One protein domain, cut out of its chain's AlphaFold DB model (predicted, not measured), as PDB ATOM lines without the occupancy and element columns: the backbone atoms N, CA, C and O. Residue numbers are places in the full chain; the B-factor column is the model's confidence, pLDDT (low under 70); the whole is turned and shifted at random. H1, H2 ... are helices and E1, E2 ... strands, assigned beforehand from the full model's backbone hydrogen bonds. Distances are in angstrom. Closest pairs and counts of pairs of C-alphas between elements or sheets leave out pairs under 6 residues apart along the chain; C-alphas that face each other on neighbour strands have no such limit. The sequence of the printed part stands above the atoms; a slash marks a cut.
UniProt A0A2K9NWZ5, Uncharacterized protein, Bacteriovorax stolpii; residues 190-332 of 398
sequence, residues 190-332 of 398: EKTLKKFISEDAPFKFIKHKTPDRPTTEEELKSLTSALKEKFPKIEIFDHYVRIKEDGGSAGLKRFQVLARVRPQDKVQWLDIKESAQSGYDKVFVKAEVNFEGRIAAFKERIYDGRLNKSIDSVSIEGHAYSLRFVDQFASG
ATOM      1  N   GLU A 190     444.184 306.893 377.222       65.00
ATOM      2  CA  GLU A 190     443.372 306.575 376.038       65.00
ATOM      3  C   GLU A 190     443.043 305.079 375.918       65.00
ATOM      4  O   GLU A 190     441.950 304.702 375.485       65.00
ATOM      5  N   LYS A 191     443.975 304.200 376.306       68.31
ATOM      6  CA  LYS A 191     443.779 302.744 376.235       68.31
ATOM      7  C   LYS A 191     442.798 302.260 377.295       68.31
ATOM      8  O   LYS A 191     442.041 301.327 377.036       68.31
ATOM      9  N   THR A 192     442.815 302.866 378.479       65.81
ATOM     10  CA  THR A 192     441.947 302.471 379.593       65.81
ATOM     11  C   THR A 192     440.491 302.814 379.304       65.81
ATOM     12  O   THR A 192     439.633 301.950 379.470       65.81
ATOM     13  N   LEU A 193     440.193 304.004 378.776       65.12
ATOM     14  CA  LEU A 193     438.809 304.408 378.487       65.12
ATOM     15  C   LEU A 193     438.149 303.542 377.417       65.12
ATOM     16  O   LEU A 193     437.016 303.103 377.604       65.12
ATOM     17  N   LYS A 194     438.891 303.186 376.362       69.38
ATOM     18  CA  LYS A 194     438.418 302.283 375.296       69.38
ATOM     19  C   LYS A 194     438.026 300.885 375.799       69.38
ATOM     20  O   LYS A 194     437.300 300.169 375.110       69.38
ATOM     21  N   LYS A 195     438.495 300.467 376.985       67.31
ATOM     22  CA  LYS A 195     438.097 299.187 377.602       67.31
ATOM     23  C   LYS A 195     436.717 299.252 378.259       67.31
ATOM     24  O   LYS A 195     436.039 298.229 378.301       67.31
ATOM     25  N   PHE A 196     436.322 300.415 378.776       63.69
ATOM     26  CA  PHE A 196     435.101 300.587 379.573       63.69
ATOM     27  C   PHE A 196     433.961 301.252 378.801       63.69
ATOM     28  O   PHE A 196     432.797 301.001 379.108       63.69
ATOM     29  N   ILE A 197     434.303 302.067 377.802       66.69
ATOM     30  CA  ILE A 197     433.369 302.848 376.996       66.69
ATOM     31  C   ILE A 197     433.370 302.286 375.574       66.69
ATOM     32  O   ILE A 197     434.422 302.128 374.953       66.69
ATOM     33  N   SER A 198     432.186 301.980 375.056       63.75
ATOM     34  CA  SER A 198     431.937 301.854 373.618       63.75
ATOM     35  C   SER A 198     431.068 303.020 373.188       63.75
ATOM     36  O   SER A 198     430.109 303.333 373.884       63.75
ATOM     37  N   GLU A 199     431.385 303.630 372.048       59.44
ATOM     38  CA  GLU A 199     430.593 304.735 371.485       59.44
ATOM     39  C   GLU A 199     429.131 304.325 371.229       59.44
ATOM     40  O   GLU A 199     428.241 305.158 371.348       59.44
ATOM     41  N   ASP A 200     428.888 303.027 370.999       59.16
ATOM     42  CA  ASP A 200     427.585 302.479 370.601       59.16
ATOM     43  C   ASP A 200     426.938 301.526 371.629       59.16
ATOM     44  O   ASP A 200     425.974 300.834 371.301       59.16
ATOM     45  N   ALA A 201     427.474 301.395 372.850       55.72
ATOM     46  CA  ALA A 201     426.967 300.394 373.802       55.72
ATOM     47  C   ALA A 201     427.057 300.835 375.276       55.72
ATOM     48  O   ALA A 201     427.925 301.648 375.602       55.72
ATOM     49  N   PRO A 202     426.196 300.272 376.158       64.62
ATOM     50  CA  PRO A 202     426.196 300.538 377.600       64.62
ATOM     51  C   PRO A 202     427.546 300.192 378.240       64.62
ATOM     52  O   PRO A 202     428.414 299.591 377.596       64.62
ATOM     53  N   PHE A 203     427.732 300.554 379.515       67.56
ATOM     54  CA  PHE A 203     428.967 300.258 380.242       67.56
ATOM     55  C   PHE A 203     429.412 298.807 380.011       67.56
ATOM     56  O   PHE A 203     428.668 297.852 380.252       67.56
ATOM     57  N   LYS A 204     430.672 298.610 379.603       64.38
ATOM     58  CA  LYS A 204     431.281 297.275 379.620       64.38
ATOM     59  C   LYS A 204     431.640 296.942 381.062       64.38
ATOM     60  O   LYS A 204     432.758 297.187 381.517       64.38
ATOM     61  N   PHE A 205     430.667 296.424 381.806       55.31
ATOM     62  CA  PHE A 205     430.881 295.996 383.182       55.31
ATOM     63  C   PHE A 205     431.913 294.865 383.219       55.31
ATOM     64  O   PHE A 205     431.670 293.743 382.777       55.31
ATOM     65  N   ILE A 206     433.095 295.161 383.762       50.69
ATOM     66  CA  ILE A 206     434.057 294.126 384.140       50.69
ATOM     67  C   ILE A 206     433.543 293.465 385.423       50.69
ATOM     68  O   ILE A 206     432.992 294.139 386.292       50.69
ATOM     69  N   LYS A 207     433.790 292.158 385.557       43.19
ATOM     70  CA  LYS A 207     433.426 291.221 386.643       43.19
ATOM     71  C   LYS A 207     433.588 291.711 388.107       43.19
ATOM     72  O   LYS A 207     433.169 291.008 389.014       43.19
ATOM     73  N   HIS A 208     434.184 292.881 388.347       44.69
ATOM     74  CA  HIS A 208     434.463 293.471 389.668       44.69
ATOM     75  C   HIS A 208     433.861 294.878 389.883       44.69
ATOM     76  O   HIS A 208     434.161 295.524 390.883       44.69
ATOM     77  N   LYS A 209     433.049 295.387 388.946       54.88
ATOM     78  CA  LYS A 209     432.338 296.676 389.054       54.88
ATOM     79  C   LYS A 209     430.839 296.519 388.769       54.88
ATOM     80  O   LYS A 209     430.242 297.394 388.156       54.88
ATOM     81  N   THR A 210     430.251 295.382 389.133       61.19
ATOM     82  CA  THR A 210     428.807 295.169 388.986       61.19
ATOM     83  C   THR A 210     428.028 296.237 389.757       61.19
ATOM     84  O   THR A 210     428.447 296.596 390.858       61.19
ATOM     85  N   PRO A 211     426.936 296.766 389.185       71.12
ATOM     86  CA  PRO A 211     426.071 297.703 389.886       71.12
ATOM     87  C   PRO A 211     425.479 297.020 391.119       71.12
ATOM     88  O   PRO A 211     425.068 295.862 391.033       71.12
ATOM     89  N   ASP A 212     425.407 297.731 392.245       81.50
ATOM     90  CA  ASP A 212     424.749 297.185 393.440       81.50
ATOM     91  C   ASP A 212     423.237 297.172 393.237       81.50
ATOM     92  O   ASP A 212     422.546 296.233 393.631       81.50
ATOM     93  N   ARG A 213     422.722 298.210 392.565       90.44
ATOM     94  CA  ARG A 213     421.342 298.260 392.090       90.44
ATOM     95  C   ARG A 213     421.159 299.235 390.921       90.44
ATOM     96  O   ARG A 213     421.978 300.140 390.730       90.44
ATOM     97  N   PRO A 214     420.049 299.105 390.174       88.31
ATOM     98  CA  PRO A 214     419.601 300.146 389.260       88.31
ATOM     99  C   PRO A 214     419.342 301.466 390.000       88.31
ATOM    100  O   PRO A 214     418.959 301.479 391.176       88.31
ATOM    101  N   THR A 215     419.524 302.578 389.293       91.75
ATOM    102  CA  THR A 215     419.041 303.895 389.728       91.75
ATOM    103  C   THR A 215     417.513 303.904 389.704       91.75
ATOM    104  O   THR A 215     416.923 303.418 388.738       91.75
ATOM    105  N   THR A 216     416.866 304.428 390.746       94.88
ATOM    106  CA  THR A 216     415.396 304.547 390.763       94.88
ATOM    107  C   THR A 216     414.921 305.654 389.812       94.88
ATOM    108  O   THR A 216     415.714 306.487 389.372       94.88
ATOM    109  N   GLU A 217     413.625 305.696 389.485       95.31
ATOM    110  CA  GLU A 217     413.069 306.759 388.629       95.31
ATOM    111  C   GLU A 217     413.225 308.157 389.252       95.31
ATOM    112  O   GLU A 217     413.537 309.125 388.554       95.31
ATOM    113  N   GLU A 218     413.049 308.259 390.570       95.69
ATOM    114  CA  GLU A 218     413.188 309.500 391.345       95.69
ATOM    115  C   GLU A 218     414.641 309.986 391.357       95.69
ATOM    116  O   GLU A 218     414.914 311.138 390.994       95.69
ATOM    117  N   GLU A 219     415.579 309.079 391.650       96.06
ATOM    118  CA  GLU A 219     417.015 309.347 391.601       96.06
ATOM    119  C   GLU A 219     417.441 309.774 390.198       96.06
ATOM    120  O   GLU A 219     418.137 310.775 390.048       96.06
ATOM    121  N   LEU A 220     416.998 309.064 389.153       95.62
ATOM    122  CA  LEU A 220     417.345 309.380 387.769       95.62
ATOM    123  C   LEU A 220     416.811 310.754 387.359       95.62
ATOM    124  O   LEU A 220     417.518 311.518 386.696       95.62
ATOM    125  N   LYS A 221     415.581 311.094 387.756       97.19
ATOM    126  CA  LYS A 221     414.991 312.408 387.487       97.19
ATOM    127  C   LYS A 221     415.800 313.517 388.157       97.19
ATOM    128  O   LYS A 221     416.125 314.507 387.495       97.19
ATOM    129  N   SER A 222     416.144 313.353 389.434       97.12
ATOM    130  CA  SER A 222     416.935 314.340 390.175       97.12
ATOM    131  C   SER A 222     418.359 314.461 389.623       97.12
ATOM    132  O   SER A 222     418.796 315.570 389.321       97.12
ATOM    133  N   LEU A 223     419.031 313.332 389.380       96.94
ATOM    134  CA  LEU A 223     420.351 313.245 388.753       96.94
ATOM    135  C   LEU A 223     420.375 313.938 387.388       96.94
ATOM    136  O   LEU A 223     421.248 314.761 387.121       96.94
ATOM    137  N   THR A 224     419.398 313.648 386.528       96.25
ATOM    138  CA  THR A 224     419.301 314.252 385.193       96.25
ATOM    139  C   THR A 224     419.100 315.760 385.282       96.25
ATOM    140  O   THR A 224     419.705 316.498 384.507       96.25
ATOM    141  N   SER A 225     418.266 316.232 386.215       96.69
ATOM    142  CA  SER A 225     418.060 317.664 386.442       96.69
ATOM    143  C   SER A 225     419.362 318.349 386.859       96.69
ATOM    144  O   SER A 225     419.762 319.327 386.231       96.69
ATOM    145  N   ALA A 226     420.053 317.793 387.855       96.06
ATOM    146  CA  ALA A 226     421.297 318.346 388.379       96.06
ATOM    147  C   ALA A 226     422.418 318.357 387.324       96.06
ATOM    148  O   ALA A 226     423.140 319.341 387.168       96.06
ATOM    149  N   LEU A 227     422.530 317.287 386.530       95.06
ATOM    150  CA  LEU A 227     423.496 317.224 385.437       95.06
ATOM    151  C   LEU A 227     423.161 318.188 384.295       95.06
ATOM    152  O   LEU A 227     424.080 318.766 383.726       95.06
ATOM    153  N   LYS A 228     421.882 318.392 383.954       94.44
ATOM    154  CA  LYS A 228     421.469 319.353 382.911       94.44
ATOM    155  C   LYS A 228     421.709 320.801 383.316       94.44
ATOM    156  O   LYS A 228     422.001 321.617 382.448       94.44
ATOM    157  N   GLU A 229     421.617 321.117 384.602       93.81
ATOM    158  CA  GLU A 229     421.977 322.438 385.117       93.81
ATOM    159  C   GLU A 229     423.457 322.753 384.848       93.81
ATOM    160  O   GLU A 229     423.785 323.817 384.324       93.81
ATOM    161  N   LYS A 230     424.349 321.792 385.118       90.12
ATOM    162  CA  LYS A 230     425.796 321.929 384.873       90.12
ATOM    163  C   LYS A 230     426.162 321.791 383.395       90.12
ATOM    164  O   LYS A 230     427.056 322.470 382.889       90.12
ATOM    165  N   PHE A 231     425.466 320.909 382.687       91.50
ATOM    166  CA  PHE A 231     425.743 320.522 381.311       91.50
ATOM    167  C   PHE A 231     424.446 320.541 380.480       91.50
ATOM    168  O   PHE A 231     423.861 319.489 380.219       91.50
ATOM    169  N   PRO A 232     424.006 321.711 379.972       90.50
ATOM    170  CA  PRO A 232     422.704 321.851 379.297       90.50
ATOM    171  C   PRO A 232     422.489 320.954 378.071       90.50
ATOM    172  O   PRO A 232     421.355 320.715 377.666       90.50
ATOM    173  N   LYS A 233     423.578 320.469 377.463       89.88
ATOM    174  CA  LYS A 233     423.573 319.585 376.287       89.88
ATOM    175  C   LYS A 233     423.982 318.145 376.618       89.88
ATOM    176  O   LYS A 233     424.520 317.465 375.752       89.88
ATOM    177  N   ILE A 234     423.823 317.713 377.869       91.62
ATOM    178  CA  ILE A 234     424.174 316.350 378.267       91.62
ATOM    179  C   ILE A 234     423.202 315.327 377.677       91.62
ATOM    180  O   ILE A 234     421.983 315.500 377.733       91.62
ATOM    181  N   GLU A 235     423.759 314.238 377.161       90.88
ATOM    182  CA  GLU A 235     423.029 313.042 376.756       90.88
ATOM    183  C   GLU A 235     423.518 311.873 377.611       90.88
ATOM    184  O   GLU A 235     424.704 311.550 377.593       90.88
ATOM    185  N   ILE A 236     422.623 311.287 378.408       91.12
ATOM    186  CA  ILE A 236     422.933 310.165 379.301       91.12
ATOM    187  C   ILE A 236     422.602 308.867 378.563       91.12
ATOM    188  O   ILE A 236     421.463 308.685 378.139       91.12
ATOM    189  N   PHE A 237     423.581 307.971 378.436       88.50
ATOM    190  CA  PHE A 237     423.417 306.665 377.786       88.50
ATOM    191  C   PHE A 237     423.141 305.545 378.779       88.50
ATOM    192  O   PHE A 237     422.400 304.617 378.475       88.50
ATOM    193  N   ASP A 238     423.781 305.613 379.945       89.81
ATOM    194  CA  ASP A 238     423.725 304.559 380.950       89.81
ATOM    195  C   ASP A 238     424.023 305.136 382.336       89.81
ATOM    196  O   ASP A 238     424.741 306.136 382.473       89.81
ATOM    197  N   HIS A 239     423.465 304.517 383.369       92.12
ATOM    198  CA  HIS A 239     423.652 304.937 384.747       92.12
ATOM    199  C   HIS A 239     423.364 303.806 385.737       92.12
ATOM    200  O   HIS A 239     422.492 302.963 385.531       92.12
ATOM    201  N   TYR A 240     424.066 303.816 386.865       91.19
ATOM    202  CA  TYR A 240     423.786 302.902 387.969       91.19
ATOM    203  C   TYR A 240     424.233 303.471 389.310       91.19
ATOM    204  O   TYR A 240     424.990 304.444 389.376       91.19
ATOM    205  N   VAL A 241     423.766 302.835 390.387       92.88
ATOM    206  CA  VAL A 241     424.159 303.169 391.754       92.88
ATOM    207  C   VAL A 241     425.098 302.105 392.296       92.88
ATOM    208  O   VAL A 241     424.862 300.901 392.161       92.88
ATOM    209  N   ARG A 242     426.152 302.580 392.952       90.12
ATOM    210  CA  ARG A 242     427.034 301.784 393.790       90.12
ATOM    211  C   ARG A 242     426.995 302.313 395.221       90.12
ATOM    212  O   ARG A 242     427.100 303.517 395.435       90.12
ATOM    213  N   ILE A 243     426.883 301.430 396.196       87.25
ATOM    214  CA  ILE A 243     427.076 301.693 397.614       87.25
ATOM    215  C   ILE A 243     428.447 301.134 397.963       87.25
ATOM    216  O   ILE A 243     428.721 299.947 397.802       87.25
ATOM    217  N   LYS A 244     429.361 301.996 398.407       80.81
ATOM    218  CA  LYS A 244     430.693 301.507 398.759       80.81
ATOM    219  C   LYS A 244     430.595 300.643 400.019       80.81
ATOM    220  O   LYS A 244     430.071 301.096 401.030       80.81
ATOM    221  N   GLU A 245     431.110 299.421 399.971       75.25
ATOM    222  CA  GLU A 245     431.075 298.508 401.122       75.25
ATOM    223  C   GLU A 245     432.221 298.760 402.118       75.25
ATOM    224  O   GLU A 245     432.135 298.343 403.271       75.25
ATOM    225  N   ASP A 246     433.280 299.460 401.692       72.31
ATOM    226  CA  ASP A 246     434.536 299.597 402.430       72.31
ATOM    227  C   ASP A 246     435.157 301.015 402.412       72.31
ATOM    228  O   ASP A 246     434.754 301.935 401.688       72.31
ATOM    229  N   GLY A 247     436.180 301.197 403.254       72.50
ATOM    230  CA  GLY A 247     436.975 302.424 403.360       72.50
ATOM    231  C   GLY A 247     436.222 303.638 403.920       72.50
ATOM    232  O   GLY A 247     435.126 303.534 404.466       72.50
ATOM    233  N   GLY A 248     436.816 304.829 403.768       69.81
ATOM    234  CA  GLY A 248     436.286 306.081 404.332       69.81
ATOM    235  C   GLY A 248     434.889 306.483 403.865       69.81
ATOM    236  O   GLY A 248     434.185 307.213 404.552       69.81
ATOM    237  N   SER A 249     434.461 305.951 402.724       77.19
ATOM    238  CA  SER A 249     433.159 306.230 402.114       77.19
ATOM    239  C   SER A 249     432.193 305.058 402.219       77.19
ATOM    240  O   SER A 249     431.233 305.022 401.454       77.19
ATOM    241  N   ALA A 250     432.462 304.079 403.087       80.19
ATOM    242  CA  ALA A 250     431.554 302.960 403.290       80.19
ATOM    243  C   ALA A 250     430.140 303.470 403.624       80.19
ATOM    244  O   ALA A 250     429.976 304.394 404.429       80.19
ATOM    245  N   GLY A 251     429.136 302.898 402.966       82.56
ATOM    246  CA  GLY A 251     427.731 303.290 403.068       82.56
ATOM    247  C   GLY A 251     427.319 304.493 402.213       82.56
ATOM    248  O   GLY A 251     426.124 304.707 402.042       82.56
ATOM    249  N   LEU A 252     428.261 305.249 401.636       87.38
ATOM    250  CA  LEU A 252     427.940 306.399 400.784       87.38
ATOM    251  C   LEU A 252     427.536 305.950 399.377       87.38
ATOM    252  O   LEU A 252     428.176 305.068 398.782       87.38
ATOM    253  N   LYS A 253     426.499 306.594 398.829       92.56
ATOM    254  CA  LYS A 253     426.040 306.352 397.458       92.56
ATOM    255  C   LYS A 253     427.037 306.924 396.447       92.56
ATOM    256  O   LYS A 253     427.643 307.975 396.648       92.56
ATOM    257  N   ARG A 254     427.176 306.253 395.309       93.38
ATOM    258  CA  ARG A 254     427.896 306.745 394.133       93.38
ATOM    259  C   ARG A 254     427.081 306.473 392.883       93.38
ATOM    260  O   ARG A 254     426.798 305.311 392.588       93.38
ATOM    261  N   PHE A 255     426.752 307.513 392.132       94.94
ATOM    262  CA  PHE A 255     426.206 307.355 390.792       94.94
ATOM    263  C   PHE A 255     427.357 307.246 389.798       94.94
ATOM    264  O   PHE A 255     428.304 308.029 389.827       94.94
ATOM    265  N   GLN A 256     427.271 306.258 388.921       92.81
ATOM    266  CA  GLN A 256     428.172 306.103 387.788       92.81
ATOM    267  C   GLN A 256     427.356 306.399 386.544       92.81
ATOM    268  O   GLN A 256     426.320 305.768 386.343       92.81
ATOM    269  N   VAL A 257     427.790 307.367 385.743       92.06
ATOM    270  CA  VAL A 257     427.017 307.852 384.596       92.06
ATOM    271  C   VAL A 257     427.891 307.831 383.356       92.06
ATOM    272  O   VAL A 257     428.995 308.375 383.359       92.06
ATOM    273  N   LEU A 258     427.387 307.212 382.293       89.38
ATOM    274  CA  LEU A 258     427.958 307.311 380.961       89.38
ATOM    275  C   LEU A 258     427.181 308.381 380.207       89.38
ATOM    276  O   LEU A 258     425.982 308.231 379.968       89.38
ATOM    277  N   ALA A 259     427.851 309.469 379.850       89.62
ATOM    278  CA  ALA A 259     427.191 310.584 379.199       89.62
ATOM    279  C   ALA A 259     428.090 311.276 378.182       89.62
ATOM    280  O   ALA A 259     429.305 311.364 378.350       89.62
ATOM    281  N   ARG A 260     427.479 311.831 377.141       87.94
ATOM    282  CA  ARG A 260     428.120 312.796 376.253       87.94
ATOM    283  C   ARG A 260     427.942 314.178 376.863       87.94
ATOM    284  O   ARG A 260     426.821 314.656 377.030       87.94
ATOM    285  N   VAL A 261     429.056 314.806 377.225       81.94
ATOM    286  CA  VAL A 261     429.093 316.095 377.921       81.94
ATOM    287  C   VAL A 261     429.807 317.100 377.006       81.94
ATOM    288  O   VAL A 261     430.944 316.863 376.614       81.94
ATOM    289  N   ARG A 262     429.167 318.243 376.685       68.25
ATOM    290  CA  ARG A 262     429.703 319.376 375.869       68.25
ATOM    291  C   ARG A 262     429.785 319.132 374.338       68.25
ATOM    292  O   ARG A 262     429.602 318.011 373.885       68.25
ATOM    293  N   PRO A 263     430.074 320.172 373.510       54.38
ATOM    294  CA  PRO A 263     430.132 320.068 372.039       54.38
ATOM    295  C   PRO A 263     431.259 319.190 371.476       54.38
ATOM    296  O   PRO A 263     431.395 319.096 370.263       54.38
ATOM    297  N   GLN A 264     432.110 318.617 372.330       60.19
ATOM    298  CA  GLN A 264     433.270 317.819 371.921       60.19
ATOM    299  C   GLN A 264     432.878 316.403 371.470       60.19
ATOM    300  O   GLN A 264     433.752 315.652 371.058       60.19
ATOM    301  N   ASP A 265     431.587 316.059 371.558       66.69
ATOM    302  CA  ASP A 265     430.959 314.826 371.059       66.69
ATOM    303  C   ASP A 265     431.527 313.514 371.636       66.69
ATOM    304  O   ASP A 265     431.210 312.418 371.179       66.69
ATOM    305  N   LYS A 266     432.343 313.604 372.694       79.06
ATOM    306  CA  LYS A 266     432.939 312.443 373.356       79.06
ATOM    307  C   LYS A 266     432.024 311.904 374.448       79.06
ATOM    308  O   LYS A 266     431.522 312.653 375.287       79.06
ATOM    309  N   VAL A 267     431.867 310.584 374.458       83.31
ATOM    310  CA  VAL A 267     431.260 309.849 375.569       83.31
ATOM    311  C   VAL A 267     432.259 309.805 376.725       83.31
ATOM    312  O   VAL A 267     433.410 309.408 376.544       83.31
ATOM    313  N   GLN A 268     431.823 310.220 377.909       85.88
ATOM    314  CA  GLN A 268     432.637 310.302 379.116       85.88
ATOM    315  C   GLN A 268     431.982 309.554 380.276       85.88
ATOM    316  O   GLN A 268     430.760 309.413 380.349       85.88
ATOM    317  N   TRP A 269     432.821 309.092 381.200       88.19
ATOM    318  CA  TRP A 269     432.395 308.445 382.433       88.19
ATOM    319  C   TRP A 269     432.468 309.443 383.595       88.19
ATOM    320  O   TRP A 269     433.553 309.896 383.958       88.19
ATOM    321  N   LEU A 270     431.313 309.760 384.182       91.44
ATOM    322  CA  LEU A 270     431.177 310.565 385.393       91.44
ATOM    323  C   LEU A 270     431.052 309.666 386.633       91.44
ATOM    324  O   LEU A 270     430.227 308.748 386.656       91.44
ATOM    325  N   ASP A 271     431.835 309.963 387.667       92.62
ATOM    326  CA  ASP A 271     431.692 309.414 389.020       92.62
ATOM    327  C   ASP A 271     431.134 310.518 389.920       92.62
ATOM    328  O   ASP A 271     431.731 311.591 390.037       92.62
ATOM    329  N   ILE A 272     429.962 310.276 390.504       94.88
ATOM    330  CA  ILE A 272     429.228 311.246 391.319       94.88
ATOM    331  C   ILE A 272     429.073 310.650 392.713       94.88
ATOM    332  O   ILE A 272     428.233 309.777 392.941       94.88
ATOM    333  N   LYS A 273     429.926 311.073 393.642       92.88
ATOM    334  CA  LYS A 273     430.092 310.471 394.964       92.88
ATOM    335  C   LYS A 273     429.398 311.310 396.027       92.88
ATOM    336  O   LYS A 273     429.589 312.517 396.090       92.88
ATOM    337  N   GLU A 274     428.589 310.662 396.862       92.19
ATOM    338  CA  GLU A 274     427.930 311.327 397.982       92.19
ATOM    339  C   GLU A 274     428.971 311.862 398.959       92.19
ATOM    340  O   GLU A 274     429.963 311.197 399.281       92.19
ATOM    341  N   SER A 275     428.724 313.078 399.419       88.25
ATOM    342  CA  SER A 275     429.665 313.823 400.237       88.25
ATOM    343  C   SER A 275     429.444 313.519 401.703       88.25
ATOM    344  O   SER A 275     428.311 313.472 402.177       88.25
ATOM    345  N   ALA A 276     430.535 313.367 402.443       85.62
ATOM    346  CA  ALA A 276     430.492 313.267 403.891       85.62
ATOM    347  C   ALA A 276     431.063 314.530 404.543       85.62
ATOM    348  O   ALA A 276     431.794 315.321 403.936       85.62
ATOM    349  N   GLN A 277     430.725 314.704 405.817       86.88
ATOM    350  CA  GLN A 277     431.435 315.637 406.680       86.88
ATOM    351  C   GLN A 277     432.898 315.202 406.792       86.88
ATOM    352  O   GLN A 277     433.159 314.005 406.983       86.88
ATOM    353  N   SER A 278     433.821 316.163 406.694       89.56
ATOM    354  CA  SER A 278     435.245 315.854 406.788       89.56
ATOM    355  C   SER A 278     435.616 315.324 408.172       89.56
ATOM    356  O   SER A 278     434.953 315.624 409.172       89.56
ATOM    357  N   GLY A 279     436.696 314.552 408.269       91.00
ATOM    358  CA  GLY A 279     437.211 314.105 409.552       91.00
ATOM    359  C   GLY A 279     437.675 315.248 410.449       91.00
ATOM    360  O   GLY A 279     437.565 315.137 411.670       91.00
ATOM    361  N   TYR A 280     438.122 316.351 409.848       93.44
ATOM    362  CA  TYR A 280     438.455 317.585 410.548       93.44
ATOM    363  C   TYR A 280     437.221 318.224 411.189       93.44
ATOM    364  O   TYR A 280     437.211 318.495 412.394       93.44
ATOM    365  N   ASP A 281     436.152 318.406 410.407       91.00
ATOM    366  CA  ASP A 281     434.934 319.071 410.875       91.00
ATOM    367  C   ASP A 281     434.303 318.295 412.035       91.00
ATOM    368  O   ASP A 281     433.882 318.893 413.015       91.00
ATOM    369  N   LYS A 282     434.341 316.958 412.005       89.94
ATOM    370  CA  LYS A 282     433.834 316.116 413.107       89.94
ATOM    371  C   LYS A 282     434.467 316.413 414.470       89.94
ATOM    372  O   LYS A 282     433.871 316.082 415.493       89.94
ATOM    373  N   VAL A 283     435.662 317.002 414.498       92.31
ATOM    374  CA  VAL A 283     436.369 317.359 415.734       92.31
ATOM    375  C   VAL A 283     436.296 318.860 416.007       92.31
ATOM    376  O   VAL A 283     436.010 319.261 417.136       92.31
ATOM    377  N   PHE A 284     436.535 319.694 414.993       90.38
ATOM    378  CA  PHE A 284     436.716 321.139 415.168       90.38
ATOM    379  C   PHE A 284     435.482 321.983 414.811       90.38
ATOM    380  O   PHE A 284     435.360 323.106 415.302       90.38
ATOM    381  N   VAL A 285     434.553 321.474 413.996       80.75
ATOM    382  CA  VAL A 285     433.438 322.256 413.435       80.75
ATOM    383  C   VAL A 285     432.094 321.570 413.687       80.75
ATOM    384  O   VAL A 285     431.742 320.563 413.088       80.75
ATOM    385  N   LYS A 286     431.268 322.175 414.544       64.56
ATOM    386  CA  LYS A 286     429.917 321.663 414.851       64.56
ATOM    387  C   LYS A 286     428.821 322.152 413.897       64.56
ATOM    388  O   LYS A 286     427.665 321.783 414.079       64.56
ATOM    389  N   ALA A 287     429.154 323.023 412.947       63.91
ATOM    390  CA  ALA A 287     428.193 323.623 412.027       63.91
ATOM    391  C   ALA A 287     427.977 322.762 410.773       63.91
ATOM    392  O   ALA A 287     428.854 321.992 410.381       63.91
ATOM    393  N   GLU A 288     426.814 322.928 410.137       68.00
ATOM    394  CA  GLU A 288     426.552 322.345 408.823       68.00
ATOM    395  C   GLU A 288     427.566 322.849 407.797       68.00
ATOM    396  O   GLU A 288     427.911 324.030 407.729       68.00
ATOM    397  N   VAL A 289     428.057 321.911 406.999       68.88
ATOM    398  CA  VAL A 289     429.165 322.133 406.089       68.88
ATOM    399  C   VAL A 289     428.635 322.604 404.733       68.88
ATOM    400  O   VAL A 289     427.895 321.878 404.069       68.88
ATOM    401  N   ASN A 290     429.048 323.794 404.281       81.00
ATOM    402  CA  ASN A 290     428.758 324.276 402.925       81.00
ATOM    403  C   ASN A 290     429.579 323.483 401.895       81.00
ATOM    404  O   ASN A 290     430.722 323.826 401.588       81.00
ATOM    405  N   PHE A 291     428.994 322.411 401.366       81.88
ATOM    406  CA  PHE A 291     429.691 321.507 400.458       81.88
ATOM    407  C   PHE A 291     430.069 322.148 399.116       81.88
ATOM    408  O   PHE A 291     431.189 321.967 398.645       81.88
ATOM    409  N   GLU A 292     429.175 322.930 398.509       81.38
ATOM    410  CA  GLU A 292     429.480 323.601 397.240       81.38
ATOM    411  C   GLU A 292     430.637 324.592 397.408       81.38
ATOM    412  O   GLU A 292     431.556 324.631 396.588       81.38
ATOM    413  N   GLY A 293     430.638 325.327 398.527       82.94
ATOM    414  CA  GLY A 293     431.745 326.197 398.915       82.94
ATOM    415  C   GLY A 293     433.064 325.439 399.079       82.94
ATOM    416  O   GLY A 293     434.092 325.917 398.601       82.94
ATOM    417  N   ARG A 294     433.039 324.236 399.675       85.88
ATOM    418  CA  ARG A 294     434.225 323.366 399.803       85.88
ATOM    419  C   ARG A 294     434.789 322.972 398.446       85.88
ATOM    420  O   ARG A 294     435.981 323.151 398.224       85.88
ATOM    421  N   ILE A 295     433.954 322.488 397.526       85.00
ATOM    422  CA  ILE A 295     434.419 322.083 396.189       85.00
ATOM    423  C   ILE A 295     434.943 323.278 395.392       85.00
ATOM    424  O   ILE A 295     435.965 323.160 394.715       85.00
ATOM    425  N   ALA A 296     434.294 324.438 395.489       85.06
ATOM    426  CA  ALA A 296     434.776 325.658 394.849       85.06
ATOM    427  C   ALA A 296     436.158 326.077 395.385       85.06
ATOM    428  O   ALA A 296     437.091 326.246 394.596       85.06
ATOM    429  N   ALA A 297     436.309 326.165 396.712       84.69
ATOM    430  CA  ALA A 297     437.575 326.505 397.361       84.69
ATOM    431  C   ALA A 297     438.674 325.491 397.021       84.69
ATOM    432  O   ALA A 297     439.801 325.868 396.710       84.69
ATOM    433  N   PHE A 298     438.329 324.205 396.994       85.38
ATOM    434  CA  PHE A 298     439.229 323.123 396.633       85.38
ATOM    435  C   PHE A 298     439.771 323.254 395.198       85.38
ATOM    436  O   PHE A 298     440.983 323.210 394.978       85.38
ATOM    437  N   LYS A 299     438.895 323.482 394.212       88.00
ATOM    438  CA  LYS A 299     439.294 323.651 392.802       88.00
ATOM    439  C   LYS A 299     440.244 324.830 392.606       88.00
ATOM    440  O   LYS A 299     441.210 324.726 391.848       88.00
ATOM    441  N   GLU A 300     439.963 325.939 393.280       86.94
ATOM    442  CA  GLU A 300     440.772 327.149 393.200       86.94
ATOM    443  C   GLU A 300     442.112 326.974 393.919       86.94
ATOM    444  O   GLU A 300     443.155 327.212 393.322       86.94
ATOM    445  N   ARG A 301     442.094 326.522 395.176       84.50
ATOM    446  CA  ARG A 301     443.255 326.603 396.071       84.50
ATOM    447  C   ARG A 301     444.140 325.362 396.038       84.50
ATOM    448  O   ARG A 301     445.355 325.491 396.096       84.50
ATOM    449  N   ILE A 302     443.563 324.167 395.898       81.56
ATOM    450  CA  ILE A 302     444.342 322.917 395.886       81.56
ATOM    451  C   ILE A 302     444.833 322.580 394.479       81.56
ATOM    452  O   ILE A 302     445.976 322.156 394.306       81.56
ATOM    453  N   TYR A 303     444.012 322.824 393.460       86.50
ATOM    454  CA  TYR A 303     444.394 322.557 392.075       86.50
ATOM    455  C   TYR A 303     444.822 323.779 391.275       86.50
ATOM    456  O   TYR A 303     445.077 323.624 390.081       86.50
ATOM    457  N   ASP A 304     444.920 324.961 391.886       86.19
ATOM    458  CA  ASP A 304     445.331 326.198 391.202       86.19
ATOM    459  C   ASP A 304     444.474 326.461 389.942       86.19
ATOM    460  O   ASP A 304     444.955 326.788 388.855       86.19
ATOM    461  N   GLY A 305     443.174 326.151 390.038       86.62
ATOM    462  CA  GLY A 305     442.201 326.271 388.950       86.62
ATOM    463  C   GLY A 305     442.399 325.317 387.762       86.62
ATOM    464  O   GLY A 305     441.694 325.431 386.754       86.62
ATOM    465  N   ARG A 306     443.332 324.362 387.841       87.38
ATOM    466  CA  ARG A 306     443.699 323.479 386.718       87.38
ATOM    467  C   ARG A 306     442.658 322.402 386.414       87.38
ATOM    468  O   ARG A 306     442.661 321.868 385.310       87.38
ATOM    469  N   LEU A 307     441.768 322.109 387.362       86.50
ATOM    470  CA  LEU A 307     440.706 321.097 387.253       86.50
ATOM    471  C   LEU A 307     439.301 321.717 387.322       86.50
ATOM    472  O   LEU A 307     438.327 321.074 387.721       86.50
ATOM    473  N   ASN A 308     439.173 322.983 386.917       84.38
ATOM    474  CA  ASN A 308     437.933 323.748 387.018       84.38
ATOM    475  C   ASN A 308     436.767 323.173 386.206       84.38
ATOM    476  O   ASN A 308     435.607 323.381 386.563       84.38
ATOM    477  N   LYS A 309     437.059 322.451 385.130       84.50
ATOM    478  CA  LYS A 309     436.068 321.790 384.278       84.50
ATOM    479  C   LYS A 309     435.902 320.309 384.598       84.50
ATOM    480  O   LYS A 309     435.041 319.668 384.004       84.50
ATOM    481  N   SER A 310     436.757 319.781 385.456       84.00
ATOM    482  CA  SER A 310     436.975 318.352 385.686       84.00
ATOM    483  C   SER A 310     436.292 317.852 386.955       84.00
ATOM    484  O   SER A 310     436.052 316.659 387.135       84.00
ATOM    485  N   ILE A 311     435.983 318.790 387.848       88.31
ATOM    486  CA  ILE A 311     435.406 318.544 389.159       88.31
ATOM    487  C   ILE A 311     434.314 319.576 389.403       88.31
ATOM    488  O   ILE A 311     434.482 320.757 389.091       88.31
ATOM    489  N   ASP A 312     433.199 319.144 389.972       90.62
ATOM    490  CA  ASP A 312     432.100 320.017 390.373       90.62
ATOM    491  C   ASP A 312     431.343 319.414 391.563       90.62
ATOM    492  O   ASP A 312     431.673 318.329 392.042       90.62
ATOM    493  N   SER A 313     430.320 320.116 392.035       92.31
ATOM    494  CA  SER A 313     429.333 319.604 392.977       92.31
ATOM    495  C   SER A 313     427.942 319.619 392.358       92.31
ATOM    496  O   SER A 313     427.608 320.493 391.554       92.31
ATOM    497  N   VAL A 314     427.110 318.656 392.745       94.44
ATOM    498  CA  VAL A 314     425.693 318.595 392.365       94.44
ATOM    499  C   VAL A 314     424.835 318.229 393.573       94.44
ATOM    500  O   VAL A 314     425.312 317.565 394.494       94.44
ATOM    501  N   SER A 315     423.565 318.639 393.559       94.25
ATOM    502  CA  SER A 315     422.567 318.188 394.531       94.25
ATOM    503  C   SER A 315     421.633 317.164 393.891       94.25
ATOM    504  O   SER A 315     421.045 317.431 392.844       94.25
ATOM    505  N   ILE A 316     421.506 315.990 394.505       94.56
ATOM    506  CA  ILE A 316     420.606 314.919 394.063       94.56
ATOM    507  C   ILE A 316     419.740 314.548 395.261       94.56
ATOM    508  O   ILE A 316     420.261 314.211 396.320       94.56
ATOM    509  N   GLU A 317     418.421 314.672 395.114       94.06
ATOM    510  CA  GLU A 317     417.438 314.443 396.185       94.06
ATOM    511  C   GLU A 317     417.715 315.260 397.466       94.06
ATOM    512  O   GLU A 317     417.413 314.828 398.572       94.06
ATOM    513  N   GLY A 318     418.314 316.449 397.332       90.25
ATOM    514  CA  GLY A 318     418.691 317.301 398.467       90.25
ATOM    515  C   GLY A 318     420.013 316.921 399.144       90.25
ATOM    516  O   GLY A 318     420.464 317.638 400.033       90.25
ATOM    517  N   HIS A 319     420.675 315.850 398.703       90.94
ATOM    518  CA  HIS A 319     422.000 315.449 399.173       90.94
ATOM    519  C   HIS A 319     423.094 316.025 398.271       90.94
ATOM    520  O   HIS A 319     422.911 316.156 397.061       90.94
ATOM    521  N   ALA A 320     424.245 316.366 398.850       91.94
ATOM    522  CA  ALA A 320     425.371 316.942 398.123       91.94
ATOM    523  C   ALA A 320     426.337 315.859 397.613       91.94
ATOM    524  O   ALA A 320     426.726 314.955 398.357       91.94
ATOM    525  N   TYR A 321     426.781 315.979 396.363       93.94
ATOM    526  CA  TYR A 321     427.689 315.032 395.714       93.94
ATOM    527  C   TYR A 321     428.878 315.739 395.067       93.94
ATOM    528  O   TYR A 321     428.694 316.767 394.412       93.94
ATOM    529  N   SER A 322     430.072 315.149 395.166       93.06
ATOM    530  CA  SER A 322     431.209 315.482 394.307       93.06
ATOM    531  C   SER A 322     431.035 314.819 392.941       93.06
ATOM    532  O   SER A 322     430.747 313.631 392.846       93.06
ATOM    533  N   LEU A 323     431.206 315.586 391.868       93.38
ATOM    534  CA  LEU A 323     431.183 315.125 390.483       93.38
ATOM    535  C   LEU A 323     432.597 315.184 389.919       93.38
ATOM    536  O   LEU A 323     433.249 316.223 390.012       93.38
ATOM    537  N   ARG A 324     433.053 314.102 389.284       91.69
ATOM    538  CA  ARG A 324     434.345 314.054 388.583       91.69
ATOM    539  C   ARG A 324     434.282 313.246 387.294       91.69
ATOM    540  O   ARG A 324     433.519 312.283 387.204       91.69
ATOM    541  N   PHE A 325     435.120 313.597 386.322       89.25
ATOM    542  CA  PHE A 325     435.310 312.777 385.124       89.25
ATOM    543  C   PHE A 325     436.411 311.739 385.374       89.25
ATOM    544  O   PHE A 325     437.529 312.070 385.761       89.25
ATOM    545  N   VAL A 326     436.092 310.458 385.189       85.62
ATOM    546  CA  VAL A 326     436.978 309.337 385.558       85.62
ATOM    547  C   VAL A 326     438.234 309.274 384.684       85.62
ATOM    548  O   VAL A 326     439.282 308.839 385.150       85.62
ATOM    549  N   ASP A 327     438.152 309.731 383.435       76.44
ATOM    550  CA  ASP A 327     439.284 309.814 382.502       76.44
ATOM    551  C   ASP A 327     440.401 310.749 382.967       76.44
ATOM    552  O   ASP A 327     441.541 310.601 382.532       76.44
ATOM    553  N   GLN A 328     440.088 311.684 383.858       79.81
ATOM    554  CA  GLN A 328     441.043 312.674 384.332       79.81
ATOM    555  C   GLN A 328     441.834 312.212 385.552       79.81
ATOM    556  O   GLN A 328     442.847 312.819 385.866       79.81
ATOM    557  N   PHE A 329     441.447 311.115 386.205       76.75
ATOM    558  CA  PHE A 329     442.140 310.584 387.382       76.75
ATOM    559  C   PHE A 329     442.805 309.262 387.011       76.75
ATOM    560  O   PHE A 329     442.189 308.195 387.053       76.75
ATOM    561  N   ALA A 330     444.060 309.345 386.573       62.22
ATOM    562  CA  ALA A 330     444.707 308.271 385.834       62.22
ATOM    563  C   ALA A 330     445.265 307.152 386.723       62.22
ATOM    564  O   ALA A 330     445.156 305.981 386.349       62.22
ATOM    565  N   SER A 331     445.835 307.487 387.884       73.75
ATOM    566  CA  SER A 331     446.321 306.505 388.864       73.75
ATOM    567  C   SER A 331     446.799 307.153 390.170       73.75
ATOM    568  O   SER A 331     447.315 308.270 390.190       73.75
ATOM    569  N   GLY A 332     446.655 306.417 391.275       76.81
ATOM    570  CA  GLY A 332     447.390 306.687 392.512       76.81
ATOM    571  C   GLY A 332     448.850 306.281 392.388       76.81
ATOM    572  O   GLY A 332     449.156 305.312 391.684       76.81
TER     573      GLY A 332
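This is residues 190 to 332 of the 398 residues of an uncharacterized protein of Bacteriovorax stolpii (UniProt A0A2K9NWZ5). One strongly twisted sheet of five strands curls round helix H2, while H4 packs along E4 and E5 at the sheet's far end, on the other face; together they make three layers, with helices on both faces of the sheet. H3, on the excursion between E3 and H4, lies farthest out, and H1 only grazes the sheet. The printed part has 143 residues with four named helices and six named strands, in the order H1 H2 E1 E2 E3 H3 H4 E4 E5 E6. The sheet runs E1 - E2 - E3 - E5 - E4, all antiparallel, and the class is mixed, helices and strands. It is compact, with a radius of gyration of the C-alphas of 15.6 A, and only just elongated, spanning 49 by 32 by 32 A.

H1 is residues 190 to 196, from C-alpha 190 at (443.372, 306.575, 376.038). H2, residues 217 to 230, is 20.2 A long and begins at C-alpha 217 at (413.069, 306.759, 388.629). E1 is residues 235 to 243, 24.1 A, and bends by 57 degrees at residue 238. E2 is residues 253 to 260, 22.3 A, and E3 residues 267 to 274, 22.7 A. H3 is residues 281 to 284, and H4 residues 291 to 301, 15.1 A. E4 is residues 311 to 316, 16.0 A, E5 residues 319 to 325, 19.5 A, and E6 residues 329 to 332, ending at C-alpha 332 at (447.390, 306.687, 392.512).

E1, E2 and E3 form a meander, each strand the antiparallel neighbour of the one before, with N 242 and O 254 at 2.8 A and N 257 and O 270 at 2.9 A. E3 and E5 have N 273 and O 322 at 2.8 A; the hairpin E4 and E5 has N 314 and O 321 at 3.0 A. E3, H3 H4 and E4 make a split strand-helix-strand unit, two strands running the same way with E5 between them, and its crossover is right-handed. H2 touches E4, the closest C-alphas being those of Ser 222 and Ile 316, 5.4 A apart, and is near E1, with 10 pairs of C-alphas within 10 A. H4 touches E4, closest at the C-alphas of Glu 292 and Ser 313, 5.8 A; its height over the sheet is 9.5 A. H3 is not on the sheet. E6 pairs with no named strand; E5 and E6 meet only through their link. Every O i to N i+4 pair is within hydrogen-bond range in H2 and H4; H1 has 0 of 3, beside 2 of 4 O i to N i+3 pairs, and H3 is too short for an i+4 pair.

The C-alphas of Asp 200 and Phe 284 are the two farthest apart, 49.2 A. The printed part has no cut. The link from H1 to H2, residues 197 to 216, is long. The mean pLDDT of the printed part is 82.6; residues 190 to 210, 248, 262 to 265, 286 to 289 and 330 are under 70.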